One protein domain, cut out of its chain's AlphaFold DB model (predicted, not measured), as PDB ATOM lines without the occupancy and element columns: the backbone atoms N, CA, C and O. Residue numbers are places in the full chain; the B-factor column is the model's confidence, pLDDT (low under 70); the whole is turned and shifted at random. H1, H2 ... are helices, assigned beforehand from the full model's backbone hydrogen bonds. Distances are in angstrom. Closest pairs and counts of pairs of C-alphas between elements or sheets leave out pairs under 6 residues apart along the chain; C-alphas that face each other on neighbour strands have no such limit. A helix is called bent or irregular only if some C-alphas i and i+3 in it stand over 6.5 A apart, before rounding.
ATOM      1  N   MET A   1     -42.047 -22.210 -43.676       57.94
ATOM      2  CA  MET A   1     -41.396 -23.343 -42.977       57.94
ATOM      3  C   MET A   1     -41.290 -23.139 -41.453       57.94
ATOM      4  O   MET A   1     -41.477 -24.105 -40.732       57.94
ATOM      5  N   ILE A   2     -41.111 -21.909 -40.938       58.00
ATOM      6  CA  ILE A   2     -41.050 -21.610 -39.481       58.00
ATOM      7  C   ILE A   2     -42.338 -21.974 -38.708       58.00
ATOM      8  O   ILE A   2     -42.274 -22.399 -37.558       58.00
ATOM      9  N   VAL A   3     -43.515 -21.863 -39.337       54.03
ATOM     10  CA  VAL A   3     -44.813 -22.126 -38.676       54.03
ATOM     11  C   VAL A   3     -44.945 -23.581 -38.199       54.03
ATOM     12  O   VAL A   3     -45.518 -23.822 -37.140       54.03
ATOM     13  N   CYS A   4     -44.358 -24.549 -38.913       60.75
ATOM     14  CA  CYS A   4     -44.416 -25.963 -38.529       60.75
ATOM     15  C   CYS A   4     -43.616 -26.260 -37.248       60.75
ATOM     16  O   CYS A   4     -43.993 -27.145 -36.485       60.75
ATOM     17  N   LEU A   5     -42.551 -25.495 -36.984       62.88
ATOM     18  CA  LEU A   5     -41.705 -25.659 -35.798       62.88
ATOM     19  C   LEU A   5     -42.360 -25.073 -34.537       62.88
ATOM     20  O   LEU A   5     -42.136 -25.556 -33.433       62.88
ATOM     21  N   ARG A   6     -43.243 -24.079 -34.688       61.34
ATOM     22  CA  ARG A   6     -43.986 -23.504 -33.556       61.34
ATOM     23  C   ARG A   6     -44.931 -24.524 -32.906       61.34
ATOM     24  O   ARG A   6     -45.102 -24.514 -31.693       61.34
ATOM     25  N   HIS A   7     -45.516 -25.423 -33.697       64.12
ATOM     26  CA  HIS A   7     -46.445 -26.444 -33.197       64.12
ATOM     27  C   HIS A   7     -45.756 -27.696 -32.636       64.12
ATOM     28  O   HIS A   7     -46.392 -28.458 -31.915       64.12
ATOM     29  N   SER A   8     -44.469 -27.919 -32.923       64.25
ATOM     30  CA  SER A   8     -43.731 -29.079 -32.404       64.25
ATOM     31  C   SER A   8     -43.211 -28.872 -30.973       64.25
ATOM     32  O   SER A   8     -42.659 -29.791 -30.370       64.25
ATOM     33  N   GLY A   9     -43.415 -27.687 -30.389       70.12
ATOM     34  CA  GLY A   9     -42.915 -27.349 -29.058       70.12
ATOM     35  C   GLY A   9     -41.421 -27.015 -29.046       70.12
ATOM     36  O   GLY A   9     -40.773 -27.194 -28.011       70.12
ATOM     37  N   ILE A  10     -40.878 -26.576 -30.186       77.81
ATOM     38  CA  ILE A  10     -39.621 -25.822 -30.245       77.81
ATOM     39  C   ILE A  10     -39.874 -24.449 -29.619       77.81
ATOM     40  O   ILE A  10     -40.941 -23.858 -29.805       77.81
ATOM     41  N   THR A  11     -38.913 -23.973 -28.834       80.00
ATOM     42  CA  THR A  11     -39.045 -22.714 -28.104       80.00
ATOM     43  C   THR A  11     -39.069 -21.527 -29.068       80.00
ATOM     44  O   THR A  11     -38.476 -21.564 -30.149       80.00
ATOM     45  N   VAL A  12     -39.780 -20.462 -28.693       81.75
ATOM     46  CA  VAL A  12     -39.839 -19.238 -29.510       81.75
ATOM     47  C   VAL A  12     -38.436 -18.643 -29.648       81.75
ATOM     48  O   VAL A  12     -38.079 -18.158 -30.715       81.75
ATOM     49  N   GLU A  13     -37.622 -18.774 -28.606       83.56
ATOM     50  CA  GLU A  13     -36.226 -18.355 -28.536       83.56
ATOM     51  C   GLU A  13     -35.373 -19.032 -29.618       83.56
ATOM     52  O   GLU A  13     -34.702 -18.341 -30.380       83.56
ATOM     53  N   ALA A  14     -35.477 -20.357 -29.785       85.44
ATOM     54  CA  ALA A  14     -34.739 -21.070 -30.830       85.44
ATOM     55  C   ALA A  14     -35.159 -20.631 -32.246       85.44
ATOM     56  O   ALA A  14     -34.338 -20.588 -33.160       85.44
ATOM     57  N   LEU A  15     -36.431 -20.260 -32.444       85.56
ATOM     58  CA  LEU A  15     -36.899 -19.711 -33.721       85.56
ATOM     59  C   LEU A  15     -36.365 -18.300 -33.969       85.56
ATOM     60  O   LEU A  15     -36.020 -17.978 -35.105       85.56
ATOM     61  N   VAL A  16     -36.287 -17.470 -32.927       89.06
ATOM     62  CA  VAL A  16     -35.689 -16.130 -33.002       89.06
ATOM     63  C   VAL A  16     -34.212 -16.230 -33.370       89.06
ATOM     64  O   VAL A  16     -33.764 -15.524 -34.272       89.06
ATOM     65  N   ASP A  17     -33.464 -17.128 -32.735       89.94
ATOM     66  CA  ASP A  17     -32.039 -17.302 -33.019       89.94
ATOM     67  C   ASP A  17     -31.797 -17.856 -34.426       89.94
ATOM     68  O   ASP A  17     -30.922 -17.370 -35.140       89.94
ATOM     69  N   TYR A  18     -32.644 -18.776 -34.895       90.81
ATOM     70  CA  TYR A  18     -32.600 -19.244 -36.279       90.81
ATOM     71  C   TYR A  18     -32.821 -18.110 -37.296       90.81
ATOM     72  O   TYR A  18     -32.105 -18.033 -38.295       90.81
ATOM     73  N   VAL A  19     -33.780 -17.211 -37.042       90.94
ATOM     74  CA  VAL A  19     -34.037 -16.046 -37.909       90.94
ATOM     75  C   VAL A  19     -32.841 -15.094 -37.916       90.94
ATOM     76  O   VAL A  19     -32.383 -14.725 -38.995       90.94
ATOM     77  N   LYS A  20     -32.263 -14.776 -36.750       94.12
ATOM     78  CA  LYS A  20     -31.054 -13.937 -36.665       94.12
ATOM     79  C   LYS A  20     -29.881 -14.529 -37.444       94.12
ATOM     80  O   LYS A  20     -29.132 -13.794 -38.082       94.12
ATOM     81  N   LEU A  21     -29.703 -15.851 -37.395       95.00
ATOM     82  CA  LEU A  21     -28.654 -16.525 -38.159       95.00
ATOM     83  C   LEU A  21     -28.908 -16.419 -39.668       95.00
ATOM     84  O   LEU A  21     -27.962 -16.211 -40.422       95.00
ATOM     85  N   ILE A  22     -30.163 -16.515 -40.121       92.56
ATOM     86  CA  ILE A  22     -30.513 -16.292 -41.534       92.56
ATOM     87  C   ILE A  22     -30.150 -14.869 -41.972       92.56
ATOM     88  O   ILE A  22     -29.573 -14.699 -43.043       92.56
ATOM     89  N   GLU A  23     -30.459 -13.861 -41.156       94.69
ATOM     90  CA  GLU A  23     -30.185 -12.448 -41.466       94.69
ATOM     91  C   GLU A  23     -28.683 -12.151 -41.631       94.69
ATOM     92  O   GLU A  23     -28.311 -11.247 -42.374       94.69
ATOM     93  N   GLN A  24     -27.813 -12.944 -40.998       95.31
ATOM     94  CA  GLN A  24     -26.349 -12.854 -41.116       95.31
ATOM     95  C   GLN A  24     -25.782 -13.529 -42.385       95.31
ATOM     96  O   GLN A  24     -24.576 -13.466 -42.643       95.31
ATOM     97  N   GLY A  25     -26.633 -14.163 -43.197       92.88
ATOM     98  CA  GLY A  25     -26.270 -14.725 -44.496       92.88
ATOM     99  C   GLY A  25     -25.524 -16.062 -44.431       92.88
ATOM    100  O   GLY A  25     -25.623 -16.829 -43.473       92.88
ATOM    101  N   ASP A  26     -24.786 -16.383 -45.492       94.88
ATOM    102  CA  ASP A  26     -24.255 -17.738 -45.716       94.88
ATOM    103  C   ASP A  26     -23.154 -18.158 -44.738       94.88
ATOM    104  O   ASP A  26     -22.945 -19.352 -44.520       94.88
ATOM    105  N   SER A  27     -22.519 -17.195 -44.064       96.06
ATOM    106  CA  SER A  27     -21.522 -17.459 -43.018       96.06
ATOM    107  C   SER A  27     -22.068 -18.289 -41.843       96.06
ATOM    108  O   SER A  27     -21.296 -18.911 -41.117       96.06
ATOM    109  N   THR A  28     -23.394 -18.356 -41.676       96.69
ATOM    110  CA  THR A  28     -24.056 -19.056 -40.566       96.69
ATOM    111  C   THR A  28     -24.642 -20.415 -40.938       96.69
ATOM    112  O   THR A  28     -25.356 -21.004 -40.126       96.69
ATOM    113  N   LEU A  29     -24.401 -20.932 -42.152       95.25
ATOM    114  CA  LEU A  29     -24.998 -22.196 -42.615       95.25
ATOM    115  C   LEU A  29     -24.791 -23.350 -41.623       95.25
ATOM    116  O   LEU A  29     -25.761 -24.017 -41.265       95.25
ATOM    117  N   GLN A  30     -23.567 -23.518 -41.115       96.56
ATOM    118  CA  GLN A  30     -23.260 -24.563 -40.136       96.56
ATOM    119  C   GLN A  30     -24.023 -24.359 -38.820       96.56
ATOM    120  O   GLN A  30     -24.664 -25.280 -38.325       96.56
ATOM    121  N   ALA A  31     -24.038 -23.130 -38.294       95.06
ATOM    122  CA  ALA A  31     -24.748 -22.808 -37.056       95.06
ATOM    123  C   ALA A  31     -26.265 -23.037 -37.179       95.06
ATOM    124  O   ALA A  31     -26.906 -23.518 -36.245       95.06
ATOM    125  N   ARG A  32     -26.846 -22.734 -38.348       94.12
ATOM    126  CA  ARG A  32     -28.255 -23.016 -38.654       94.12
ATOM    127  C   ARG A  32     -28.539 -24.515 -38.663       94.12
ATOM    128  O   ARG A  32     -29.562 -24.936 -38.127       94.12
ATOM    129  N   GLU A  33     -27.662 -25.310 -39.268       94.38
ATOM    130  CA  GLU A  33     -27.794 -26.768 -39.296       94.38
ATOM    131  C   GLU A  33     -27.694 -27.373 -37.890       94.38
ATOM    132  O   GLU A  33     -28.538 -28.186 -37.509       94.38
ATOM    133  N   ASP A  34     -26.706 -26.945 -37.107       95.75
ATOM    134  CA  ASP A  34     -26.468 -27.456 -35.756       95.75
ATOM    135  C   ASP A  34     -27.643 -27.143 -34.823       95.75
ATOM    136  O   ASP A  34     -28.136 -28.039 -34.131       95.75
ATOM    137  N   LEU A  35     -28.180 -25.918 -34.889       92.25
ATOM    138  CA  LEU A  35     -29.382 -25.530 -34.151       92.25
ATOM    139  C   LEU A  35     -30.569 -26.445 -34.497       92.25
ATOM    140  O   LEU A  35     -31.270 -26.926 -33.608       92.25
ATOM    141  N   LEU A  36     -30.794 -26.728 -35.784       90.94
ATOM    142  CA  LEU A  36     -31.890 -27.603 -36.212       90.94
ATOM    143  C   LEU A  36     -31.693 -29.057 -35.753       90.94
ATOM    144  O   LEU A  36     -32.670 -29.700 -35.361       90.94
ATOM    145  N   LYS A  37     -30.458 -29.572 -35.759       93.19
ATOM    146  CA  LYS A  37     -30.134 -30.912 -35.234       93.19
ATOM    147  C   LYS A  37     -30.406 -31.015 -33.737       93.19
ATOM    148  O   LYS A  37     -30.979 -32.011 -33.294       93.19
ATOM    149  N   GLU A  38     -30.046 -29.991 -32.968       92.19
ATOM    150  CA  GLU A  38     -30.342 -29.931 -31.537       92.19
ATOM    151  C   GLU A  38     -31.855 -29.957 -31.288       92.19
ATOM    152  O   GLU A  38     -32.353 -30.782 -30.514       92.19
ATOM    153  N   GLN A  39     -32.612 -29.126 -32.011       89.00
ATOM    154  CA  GLN A  39     -34.070 -29.114 -31.894       89.00
ATOM    155  C   GLN A  39     -34.690 -30.463 -32.290       89.00
ATOM    156  O   GLN A  39     -35.602 -30.942 -31.615       89.00
ATOM    157  N   LEU A  40     -34.176 -31.123 -33.332       90.94
ATOM    158  CA  LEU A  40     -34.621 -32.460 -33.726       90.94
ATOM    159  C   LEU A  40     -34.390 -33.494 -32.610       90.94
ATOM    160  O   LEU A  40     -35.295 -34.268 -32.293       90.94
ATOM    161  N   ALA A  41     -33.216 -33.488 -31.974       92.88
ATOM    162  CA  ALA A  41     -32.902 -34.401 -30.874       92.88
ATOM    163  C   ALA A  41     -33.834 -34.202 -29.661       92.88
ATOM    164  O   ALA A  41     -34.293 -35.174 -29.043       92.88
ATOM    165  N   LEU A  42     -34.172 -32.947 -29.346       89.31
ATOM    166  CA  LEU A  42     -35.151 -32.617 -28.307       89.31
ATOM    167  C   LEU A  42     -36.546 -33.156 -28.651       89.31
ATOM    168  O   LEU A  42     -37.212 -33.736 -27.786       89.31
ATOM    169  N   LEU A  43     -36.988 -33.013 -29.904       89.44
ATOM    170  CA  LEU A  43     -38.280 -33.535 -30.360       89.44
ATOM    171  C   LEU A  43     -38.350 -35.062 -30.284       89.44
ATOM    172  O   LEU A  43     -39.336 -35.600 -29.774       89.44
ATOM    173  N   GLU A  44     -37.304 -35.769 -30.708       93.56
ATOM    174  CA  GLU A  44     -37.253 -37.234 -30.616       93.56
ATOM    175  C   GLU A  44     -37.275 -37.717 -29.157       93.56
ATOM    176  O   GLU A  44     -37.960 -38.688 -28.814       93.56
ATOM    177  N   THR A  45     -36.624 -36.986 -28.250       92.88
ATOM    178  CA  THR A  45     -36.674 -37.279 -26.811       92.88
ATOM    179  C   THR A  45     -38.087 -37.094 -26.249       92.88
ATOM    180  O   THR A  45     -38.597 -37.974 -25.545       92.88
ATOM    181  N   LYS A  46     -38.767 -35.993 -26.601       90.19
ATOM    182  CA  LYS A  46     -40.168 -35.747 -26.214       90.19
ATOM    183  C   LYS A  46     -41.091 -36.846 -26.745       90.19
ATOM    184  O   LYS A  46     -41.868 -37.408 -25.974       90.19
ATOM    185  N   LYS A  47     -40.951 -37.219 -28.019       93.06
ATOM    186  CA  LYS A  47     -41.709 -38.306 -28.659       93.06
ATOM    187  C   LYS A  47     -41.510 -39.639 -27.941       93.06
ATOM    188  O   LYS A  47     -42.485 -40.330 -27.656       93.06
ATOM    189  N   LYS A  48     -40.275 -39.996 -27.573       96.69
ATOM    190  CA  LYS A  48     -39.983 -41.228 -26.818       96.69
ATOM    191  C   LYS A  48     -40.686 -41.253 -25.457       96.69
ATOM    192  O   LYS A  48     -41.261 -42.278 -25.082       96.69
ATOM    193  N   ASN A  49     -40.663 -40.140 -24.727       95.25
ATOM    194  CA  ASN A  49     -41.326 -40.020 -23.426       95.25
ATOM    195  C   ASN A  49     -42.856 -40.055 -23.551       95.25
ATOM    196  O   ASN A  49     -43.525 -40.727 -22.759       95.25
ATOM    197  N   LEU A  50     -43.400 -39.395 -24.575       95.50
ATOM    198  CA  LEU A  50     -44.828 -39.423 -24.871       95.50
ATOM    199  C   LEU A  50     -45.284 -40.844 -25.218       95.50
ATOM    200  O   LEU A  50     -46.210 -41.349 -24.595       95.50
ATOM    201  N   ASN A  51     -44.561 -41.542 -26.096       97.69
ATOM    202  CA  ASN A  51     -44.850 -42.933 -26.454       97.69
ATOM    203  C   ASN A  51     -44.794 -43.874 -25.244       97.69
ATOM    204  O   ASN A  51     -45.613 -44.781 -25.123       97.69
ATOM    205  N   ARG A  52     -43.850 -43.668 -24.314       97.88
ATOM    206  CA  ARG A  52     -43.809 -44.430 -23.055       97.88
ATOM    207  C   ARG A  52     -45.065 -44.187 -22.214       97.88
ATOM    208  O   ARG A  52     -45.571 -45.126 -21.607       97.88
ATOM    209  N   SER A  53     -45.534 -42.945 -22.155       97.62
ATOM    210  CA  SER A  53     -46.726 -42.565 -21.392       97.62
ATOM    211  C   SER A  53     -47.993 -43.139 -22.026       97.62
ATOM    212  O   SER A  53     -48.802 -43.729 -21.315       97.62
ATOM    213  N   ILE A  54     -48.103 -43.071 -23.357       98.19
ATOM    214  CA  ILE A  54     -49.183 -43.694 -24.134       98.19
ATOM    215  C   ILE A  54     -49.238 -45.194 -23.842       98.19
ATOM    216  O   ILE A  54     -50.266 -45.668 -23.381       98.19
ATOM    217  N   LYS A  55     -48.118 -45.919 -23.956       98.12
ATOM    218  CA  LYS A  55     -48.076 -47.365 -23.663       98.12
ATOM    219  C   LYS A  55     -48.547 -47.718 -22.252       98.12
ATOM    220  O   LYS A  55     -49.188 -48.742 -22.044       98.12
ATOM    221  N   ARG A  56     -48.216 -46.887 -21.257       97.00
ATOM    222  CA  ARG A  56     -48.683 -47.087 -19.873       97.00
ATOM    223  C   ARG A  56     -50.189 -46.877 -19.751       97.00
ATOM    224  O   ARG A  56     -50.835 -47.630 -19.028       97.00
ATOM    225  N   LEU A  57     -50.731 -45.874 -20.439       98.06
ATOM    226  CA  LEU A  57     -52.169 -45.618 -20.477       98.06
ATOM    227  C   LEU A  57     -52.912 -46.731 -21.215       98.06
ATOM    228  O   LEU A  57     -53.871 -47.252 -20.663       98.06
ATOM    229  N   GLU A  58     -52.430 -47.154 -22.384       97.88
ATOM    230  CA  GLU A  58     -52.972 -48.288 -23.143       97.88
ATOM    231  C   GLU A  58     -53.019 -49.551 -22.282       97.88
ATOM    232  O   GLU A  58     -54.062 -50.187 -22.170       97.88
ATOM    233  N   HIS A  59     -51.921 -49.872 -21.591       96.56
ATOM    234  CA  HIS A  59     -51.897 -51.012 -20.680       96.56
ATOM    235  C   HIS A  59     -52.905 -50.858 -19.534       96.56
ATOM    236  O   HIS A  59     -53.605 -51.807 -19.192       96.56
ATOM    237  N   LYS A  60     -53.020 -49.663 -18.939       95.31
ATOM    238  CA  LYS A  60     -53.986 -49.424 -17.863       95.31
ATOM    239  C   LYS A  60     -55.427 -49.575 -18.354       95.31
ATOM    240  O   LYS A  60     -56.224 -50.170 -17.637       95.31
ATOM    241  N   ILE A  61     -55.740 -49.058 -19.542       96.38
ATOM    242  CA  ILE A  61     -57.047 -49.192 -20.196       96.38
ATOM    243  C   ILE A  61     -57.352 -50.669 -20.442       96.38
ATOM    244  O   ILE A  61     -58.389 -51.140 -19.987       96.38
ATOM    245  N   PHE A  62     -56.407 -51.415 -21.024       96.44
ATOM    246  CA  PHE A  62     -56.542 -52.856 -21.236       96.44
ATOM    247  C   PHE A  62     -56.902 -53.597 -19.941       96.44
ATOM    248  O   PHE A  62     -57.845 -54.377 -19.933       96.44
ATOM    249  N   LEU A  63     -56.230 -53.304 -18.820       95.69
ATOM    250  CA  LEU A  63     -56.541 -53.934 -17.528       95.69
ATOM    251  C   LEU A  63     -57.964 -53.624 -17.021       95.69
ATOM    252  O   LEU A  63     -58.553 -54.437 -16.303       95.69
ATOM    253  N   TYR A  64     -58.505 -52.440 -17.330       94.12
ATOM    254  CA  TYR A  64     -59.898 -52.098 -17.017       94.12
ATOM    255  C   TYR A  64     -60.877 -52.847 -17.922       94.12
ATOM    256  O   TYR A  64     -61.884 -53.350 -17.423       94.12
ATOM    257  N   GLU A  65     -60.575 -52.934 -19.216       93.94
ATOM    258  CA  GLU A  65     -61.403 -53.606 -20.221       93.94
ATOM    259  C   GLU A  65     -61.429 -55.127 -20.031       93.94
ATOM    260  O   GLU A  65     -62.496 -55.733 -20.096       93.94
ATOM    261  N   SER A  66     -60.284 -55.744 -19.721       94.75
ATOM    262  CA  SER A  66     -60.176 -57.186 -19.466       94.75
ATOM    263  C   SER A  66     -60.723 -57.598 -18.095       94.75
ATOM    264  O   SER A  66     -60.958 -58.777 -17.839       94.75
ATOM    265  N   GLY A  67     -60.936 -56.635 -17.191       91.00
ATOM    266  CA  GLY A  67     -61.378 -56.888 -15.821       91.00
ATOM    267  C   GLY A  67     -60.282 -57.420 -14.890       91.00
ATOM    268  O   GLY A  67     -60.544 -57.566 -13.694       91.00
ATOM    269  N   GLU A  68     -59.054 -57.632 -15.378       87.62
ATOM    270  CA  GLU A  68     -57.884 -58.044 -14.580       87.62
ATOM    271  C   GLU A  68     -57.602 -57.077 -13.425       87.62
ATOM    272  O   GLU A  68     -57.192 -57.486 -12.339       87.62
ATOM    273  N   ILE A  69     -57.916 -55.789 -13.598       84.44
ATOM    274  CA  ILE A  69     -57.762 -54.786 -12.538       84.44
ATOM    275  C   ILE A  69     -58.621 -55.065 -11.294       84.44
ATOM    276  O   ILE A  69     -58.314 -54.571 -10.209       84.44
ATOM    277  N   LYS A  70     -59.710 -55.835 -11.437       67.69
ATOM    278  CA  LYS A  70     -60.594 -56.223 -10.329       67.69
ATOM    279  C   LYS A  70     -60.076 -57.453  -9.582       67.69
ATOM    280  O   LYS A  70     -60.436 -57.630  -8.426       67.69
ATOM    281  N   GLN A  71     -59.214 -58.261 -10.203       58.81
ATOM    282  CA  GLN A  71     -58.682 -59.496  -9.612       58.81
ATOM    283  C   GLN A  71     -57.556 -59.251  -8.590       58.81
ATOM    284  O   GLN A  71     -57.218 -60.151  -7.833       58.81
ATOM    285  N   GLY A  72     -57.017 -58.027  -8.517       53.84
ATOM    286  CA  GLY A  72     -56.022 -57.608  -7.516       53.84
ATOM    287  C   GLY A  72     -56.600 -57.005  -6.227       53.84
ATOM    288  O   GLY A  72     -55.843 -56.449  -5.435       53.84
ATOM    289  N   LYS A  73     -57.924 -57.052  -6.024       46.91
ATOM    290  CA  LYS A  73     -58.568 -56.735  -4.740       46.91
ATOM    291  C   LYS A  73     -59.004 -58.038  -4.064       46.91
ATOM    292  O   LYS A  73     -60.166 -58.408  -4.178       46.91
ATOM    293  N   ASN A  74     -58.069 -58.710  -3.401       38.97
ATOM    294  CA  ASN A  74     -58.299 -59.673  -2.320       38.97
ATOM    295  C   ASN A  74     -57.156 -59.536  -1.318       38.97
ATOM    296  O   ASN A  74     -56.000 -59.435  -1.785       38.97
TER     297      ASN A  74
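AT A GLANCE: This is residues 1 to 74 of the 74 residues of the protein "Hypothetical conserved protein" of Lactobacillus delbrueckii subsp. bulgaricus (strain 2038) (UniProt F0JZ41). One very long helix, H3, makes the length of a thin rod, and the shorter helix H2 folds back along its first part, so that the two form a lopsided helical hairpin. The small H1 comes before H2, at the end of H2 away from the turn into H3, and the four-residue H4 ends the rod at the other end of H3. The chain has 74 residues printed, with four named helices in the order H1, H2, H3, H4 and no named strand; the class is all helix. The whole is extended, with a radius of gyration of the C-alphas of 20.8 A and spans of 69 by 19 by 16 A.

HOW THE PARTS SIT: H1, residues 2 to 7, and H2, residues 12 to 23, form a helical hairpin and only just touch, with 3 pairs of C-alphas within 8 A. Their closest C-alphas are those of Arg 6 and Val 12, 7.2 A apart, and H2 touches H1 with residues 12 to 15 alone. They run opposite ways at a shallow tilt of 10 degrees. H2 and H3, residues 26 to 65, form a second helical hairpin. They touch, with the C-alphas of Leu 21 and Thr 28 closest at 5.8 A, and run opposite ways at a shallow tilt of 25 degrees. H3 touches H2 with residues 28 to 35 alone. H3 and H4, residues 68 to 71, are close but not clearly touching; their closest C-alphas, those of Leu 63 and Ile 69, are 5.2 A apart. H1 is apart from H3 and H4, and H2 is apart from H4. Every O i to N i+4 pair is within hydrogen-bond range in H2, against 1 of 2 in H1 and 34 of 36 in H3; H4 is too short for such a pair.

IN THESE COORDINATES: H1 begins at C-alpha 2, (-41.050, -21.610, -39.481), and measures 9.6 A from first to last C-alpha. H2 measures 16.8 A. H3 measures 57.6 A, from C-alpha 26 at (-24.255, -17.738, -45.716) to C-alpha 65 at (-61.403, -53.606, -20.221). H3 is irregular: C-alphas 27 and 30 are 7.9 A apart. H4 measures 5.2 A and ends at C-alpha 71, (-58.682, -59.496, -9.612).

THE WHOLE: The two C-alphas farthest apart are those of Gly 25 and Asn 74, at 69.5 A. The printed part has no cut, and its three links are tight. Residues 47 to 59 of H3 stand free. The mean pLDDT of the printed part is 86.3; it is under 70 at residues 1 to 8 and 70 to 74.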